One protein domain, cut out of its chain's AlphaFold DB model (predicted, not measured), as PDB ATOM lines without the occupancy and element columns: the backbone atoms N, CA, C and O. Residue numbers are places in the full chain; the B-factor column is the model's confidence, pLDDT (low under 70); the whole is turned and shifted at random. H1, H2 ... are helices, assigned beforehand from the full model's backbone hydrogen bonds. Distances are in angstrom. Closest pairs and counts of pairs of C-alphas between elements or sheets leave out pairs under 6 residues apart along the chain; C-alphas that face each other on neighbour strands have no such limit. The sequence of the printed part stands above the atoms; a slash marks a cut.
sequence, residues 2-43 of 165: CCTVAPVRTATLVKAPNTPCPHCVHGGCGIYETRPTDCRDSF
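AT A GLANCE: This is residues 2 to 43 of the 165 residues of an uncharacterized protein of Phenylobacterium zucineum (UniProt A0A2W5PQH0). With little regular structure, this is a small rounded body of loops, with a short helix at the start of the printed part, H1, and another near its end, H2. Between them one long loop stretch, residues 6 to 36, folds back on itself in two short antiparallel pairings. The printed part has 42 residues, 9 of them in the two helices, and no named strand; the class is all helix. It is compact, with a radius of gyration of the C-alphas of 9.2 A and spans of 24 by 22 by 20 A.

HOW THE PARTS SIT: H1, residues 2 to 5, and H2, residues 37 to 41, are only just apart, their closest C-alphas 8.2 A from each other. Residues 8 to 9 pair with 14 to 15, and 24 to 25 with 28 to 29, both antiparallel. H1 is too short for an O i to N i+4 pair; in H2 the one such pair is within hydrogen-bond range.

IN THESE COORDINATES: H1 begins at C-alpha 2 (157.346, 165.185, 115.611) and measures 5.5 A. H2 measures 6.0 A and ends at C-alpha 41 (154.940, 156.749, 108.023).

THE WHOLE: The C-alphas farthest apart, of Ala 11 and His 26, are 24.7 A apart. The printed part has no cut. The link from H1 to H2 is long, 31 residues. Residues 42 to 43 have pLDDT under 70.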
ATOM      1  N   CYS A   2     158.522 166.050 115.871       75.06
ATOM      2  CA  CYS A   2     157.346 165.185 115.611       75.06
ATOM      3  C   CYS A   2     156.848 164.469 116.883       75.06
ATOM      4  O   CYS A   2     155.651 164.277 117.069       75.06
ATOM      5  N   CYS A   3     157.773 164.153 117.795       80.44
ATOM      6  CA  CYS A   3     157.513 163.480 119.067       80.44
ATOM      7  C   CYS A   3     156.598 164.249 120.035       80.44
ATOM      8  O   CYS A   3     156.140 163.657 121.007       80.44
ATOM      9  N   THR A   4     156.354 165.540 119.808       81.06
ATOM     10  CA  THR A   4     155.510 166.385 120.667       81.06
ATOM     11  C   THR A   4     154.141 166.636 120.041       81.06
ATOM     12  O   THR A   4     153.146 166.566 120.751       81.06
ATOM     13  N   VAL A   5     154.069 166.818 118.719       82.56
ATOM     14  CA  VAL A   5     152.854 167.262 118.015       82.56
ATOM     15  C   VAL A   5     151.816 166.144 117.859       82.56
ATOM     16  O   VAL A   5     150.711 166.232 118.390       82.56
ATOM     17  N   ALA A   6     152.152 165.082 117.119       81.75
ATOM     18  CA  ALA A   6     151.172 164.084 116.684       81.75
ATOM     19  C   ALA A   6     150.807 163.113 117.818       81.75
ATOM     20  O   ALA A   6     151.703 162.740 118.578       81.75
ATOM     21  N   PRO A   7     149.543 162.671 117.952       84.75
ATOM     22  CA  PRO A   7     149.225 161.523 118.799       84.75
ATOM     23  C   PRO A   7     149.911 160.261 118.253       84.75
ATOM     24  O   PRO A   7     150.222 160.176 117.065       84.75
ATOM     25  N   VAL A   8     150.119 159.266 119.108       84.81
ATOM     26  CA  VAL A   8     150.544 157.924 118.687       84.81
ATOM     27  C   VAL A   8     149.676 156.919 119.424       84.81
ATOM     28  O   VAL A   8     149.553 157.014 120.643       84.81
ATOM     29  N   ARG A   9     149.071 155.966 118.711       84.25
ATOM     30  CA  ARG A   9     148.259 154.915 119.333       84.25
ATOM     31  C   ARG A   9     148.561 153.575 118.685       84.25
ATOM     32  O   ARG A   9     147.878 153.128 117.773       84.25
ATOM     33  N   THR A  10     149.599 152.935 119.201       84.06
ATOM     34  CA  THR A  10     150.074 151.626 118.748       84.06
ATOM     35  C   THR A  10     150.120 150.650 119.920       84.06
ATOM     36  O   THR A  10     150.036 151.060 121.075       84.06
ATOM     37  N   ALA A  11     150.311 149.359 119.635       84.19
ATOM     38  CA  ALA A  11     150.472 148.344 120.679       84.19
ATOM     39  C   ALA A  11     151.683 148.600 121.600       84.19
ATOM     40  O   ALA A  11     151.692 148.142 122.738       84.19
ATOM     41  N   THR A  12     152.705 149.314 121.118       83.06
ATOM     42  CA  THR A  12     153.974 149.525 121.833       83.06
ATOM     43  C   THR A  12     154.165 150.949 122.354       83.06
ATOM     44  O   THR A  12     155.067 151.187 123.152       83.06
ATOM     45  N   LEU A  13     153.333 151.901 121.923       85.75
ATOM     46  CA  LEU A  13     153.398 153.296 122.344       85.75
ATOM     47  C   LEU A  13     152.018 153.950 122.240       85.75
ATOM     48  O   LEU A  13     151.452 154.042 121.146       85.75
ATOM     49  N   VAL A  14     151.539 154.471 123.369       87.94
ATOM     50  CA  VAL A  14     150.389 155.376 123.449       87.94
ATOM     51  C   VAL A  14     150.894 156.742 123.899       87.94
ATOM     52  O   VAL A  14     151.588 156.861 124.907       87.94
ATOM     53  N   LYS A  15     150.582 157.775 123.120       87.00
ATOM     54  CA  LYS A  15     151.004 159.150 123.365       87.00
ATOM     55  C   LYS A  15     149.899 160.114 122.968       87.00
ATOM     56  O   LYS A  15     149.449 160.112 121.821       87.00
ATOM     57  N   ALA A  16     149.551 161.002 123.888       87.44
ATOM     58  CA  ALA A  16     148.604 162.069 123.627       87.44
ATOM     59  C   ALA A  16     149.152 163.142 122.663       87.44
ATOM     60  O   ALA A  16     150.379 163.299 122.538       87.44
ATOM     61  N   PRO A  17     148.281 163.876 121.942       86.94
ATOM     62  CA  PRO A  17     148.703 165.043 121.172       86.94
ATOM     63  C   PRO A  17     149.329 166.091 122.096       86.94
ATOM     64  O   PRO A  17     149.059 166.128 123.303       86.94
ATOM     65  N   ASN A  18     150.203 166.923 121.529       85.75
ATOM     66  CA  ASN A  18     150.871 168.026 122.236       85.75
ATOM     67  C   ASN A  18     151.600 167.593 123.528       85.75
ATOM     68  O   ASN A  18     151.840 168.392 124.427       85.75
ATOM     69  N   THR A  19     151.944 166.306 123.633       86.44
ATOM     70  CA  THR A  19     152.604 165.702 124.796       86.44
ATOM     71  C   THR A  19     153.953 165.139 124.362       86.44
ATOM     72  O   THR A  19     154.004 164.418 123.353       86.44
ATOM     73  N   PRO A  20     155.049 165.445 125.083       87.00
ATOM     74  CA  PRO A  20     156.356 164.867 124.799       87.00
ATOM     75  C   PRO A  20     156.320 163.338 124.830       87.00
ATOM     76  O   PRO A  20     155.847 162.727 125.785       87.00
ATOM     77  N   CYS A  21     156.826 162.709 123.770       88.69
ATOM     78  CA  CYS A  21     157.025 161.264 123.737       88.69
ATOM     79  C   CYS A  21     158.034 160.848 124.821       88.69
ATOM     80  O   CYS A  21     159.077 161.499 124.917       88.69
ATOM     81  N   PRO A  22     157.812 159.738 125.555       88.62
ATOM     82  CA  PRO A  22     158.783 159.228 126.529       88.62
ATOM     83  C   PRO A  22     160.137 158.862 125.899       88.62
ATOM     84  O   PRO A  22     161.155 158.852 126.578       88.62
ATOM     85  N   HIS A  23     160.172 158.603 124.589       89.31
ATOM     86  CA  HIS A  23     161.409 158.340 123.852       89.31
ATOM     87  C   HIS A  23     162.059 159.602 123.266       89.31
ATOM     88  O   HIS A  23     163.013 159.489 122.498       89.31
ATOM     89  N   CYS A  24     161.538 160.799 123.549       87.62
ATOM     90  CA  CYS A  24     162.139 162.042 123.079       87.62
ATOM     91  C   CYS A  24     163.367 162.382 123.937       87.62
ATOM     92  O   CYS A  24     163.226 162.812 125.077       87.62
ATOM     93  N   VAL A  25     164.567 162.229 123.378       84.75
ATOM     94  CA  VAL A  25     165.848 162.523 124.038       84.75
ATOM     95  C   VAL A  25     166.605 163.568 123.226       84.75
ATOM     96  O   VAL A  25     166.648 163.491 122.000       84.75
ATOM     97  N   HIS A  26     167.168 164.581 123.890       80.31
ATOM     98  CA  HIS A  26     167.950 165.652 123.246       80.31
ATOM     99  C   HIS A  26     167.257 166.313 122.030       80.31
ATOM    100  O   HIS A  26     167.901 166.662 121.046       80.31
ATOM    101  N   GLY A  27     165.924 166.449 122.062       73.06
ATOM    102  CA  GLY A  27     165.135 167.034 120.965       73.06
ATOM    103  C   GLY A  27     164.809 166.085 119.798       73.06
ATOM    104  O   GLY A  27     164.063 166.472 118.890       73.06
ATOM    105  N   GLY A  28     165.290 164.837 119.838       78.00
ATOM    106  CA  GLY A  28     165.082 163.797 118.825       78.00
ATOM    107  C   GLY A  28     164.473 162.504 119.381       78.00
ATOM    108  O   GLY A  28     164.202 162.379 120.570       78.00
ATOM    109  N   CYS A  29     164.225 161.526 118.507       86.31
ATOM    110  CA  CYS A  29     163.703 160.217 118.909       86.31
ATOM    111  C   CYS A  29     164.856 159.279 119.298       86.31
ATOM    112  O   CYS A  29     165.664 158.930 118.443       86.31
ATOM    113  N   GLY A  30     164.899 158.822 120.551       87.69
ATOM    114  CA  GLY A  30     165.900 157.866 121.049       87.69
ATOM    115  C   GLY A  30     165.719 156.439 120.528       87.69
ATOM    116  O   GLY A  30     166.629 155.629 120.629       87.69
ATOM    117  N   ILE A  31     164.561 156.142 119.931       90.00
ATOM    118  CA  ILE A  31     164.247 154.855 119.293       90.00
ATOM    119  C   ILE A  31     164.055 155.011 117.780       90.00
ATOM    120  O   ILE A  31     163.200 154.359 117.191       90.00
ATOM    121  N   TYR A  32     164.781 155.933 117.137       85.94
ATOM    122  CA  TYR A  32     164.526 156.301 115.738       85.94
ATOM    123  C   TYR A  32     164.479 155.091 114.789       85.94
ATOM    124  O   TYR A  32     163.550 154.983 113.994       85.94
ATOM    125  N   GLU A  33     165.414 154.149 114.915       87.62
ATOM    126  CA  GLU A  33     165.464 152.958 114.056       87.62
ATOM    127  C   GLU A  33     164.285 152.000 114.293       87.62
ATOM    128  O   GLU A  33     163.684 151.473 113.351       87.62
ATOM    129  N   THR A  34     163.883 151.832 115.553       88.81
ATOM    130  CA  THR A  34     162.830 150.902 115.994       88.81
ATOM    131  C   THR A  34     161.472 151.578 116.190       88.81
ATOM    132  O   THR A  34     160.563 150.999 116.784       88.81
ATOM    133  N   ARG A  35     161.307 152.802 115.674       89.44
ATOM    134  CA  ARG A  35     160.078 153.583 115.838       89.44
ATOM    135  C   ARG A  35     158.853 152.831 115.279       89.44
ATOM    136  O   ARG A  35     158.975 152.216 114.208       89.44
ATOM    137  N   PRO A  36     157.688 152.906 115.961       86.56
ATOM    138  CA  PRO A  36     156.446 152.290 115.492       86.56
ATOM    139  C   PRO A  36     156.046 152.770 114.094       86.56
ATOM    140  O   PRO A  36     156.450 153.860 113.679       86.56
ATOM    141  N   THR A  37     155.226 151.984 113.395       82.38
ATOM    142  CA  THR A  37     154.782 152.260 112.017       82.38
ATOM    143  C   THR A  37     154.185 153.659 111.861       82.38
ATOM    144  O   THR A  37     154.657 154.417 111.022       82.38
ATOM    145  N   ASP A  38     153.296 154.089 112.757       80.25
ATOM    146  CA  ASP A  38     152.707 155.439 112.730       80.25
ATOM    147  C   ASP A  38     153.765 156.560 112.773       80.25
ATOM    148  O   ASP A  38     153.681 157.563 112.062       80.25
ATOM    149  N   CYS A  39     154.818 156.381 113.579       82.50
ATOM    150  CA  CYS A  39     155.948 157.310 113.646       82.50
ATOM    151  C   CYS A  39     156.860 157.207 112.413       82.50
ATOM    152  O   CYS A  39     157.606 158.146 112.114       82.50
ATOM    153  N   ARG A  40     156.859 156.057 111.730       81.12
ATOM    154  CA  ARG A  40     157.656 155.801 110.530       81.12
ATOM    155  C   ARG A  40     157.046 156.446 109.296       81.12
ATOM    156  O   ARG A  40     157.795 157.072 108.545       81.12
ATOM    157  N   ASP A  41     155.731 156.342 109.181       75.81
ATOM    158  CA  ASP A  41     154.940 156.749 108.023       75.81
ATOM    159  C   ASP A  41     154.506 158.219 108.098       75.81
ATOM    160  O   ASP A  41     154.064 158.803 107.111       75.81
ATOM    161  N   SER A  42     154.686 158.867 109.254       69.38
ATOM    162  CA  SER A  42     154.534 160.315 109.377       69.38
ATOM    163  C   SER A  42     155.651 161.044 108.614       69.38
ATOM    164  O   SER A  42     156.779 161.211 109.097       69.38
ATOM    165  N   PHE A  43     155.333 161.501 107.401       68.50
ATOM    166  CA  PHE A  43     156.218 162.331 106.588       68.50
ATOM    167  C   PHE A  43     155.919 163.817 106.793       68.50
ATOM    168  O   PHE A  43     154.844 164.318 106.470       68.50
TER     169      PHE A  43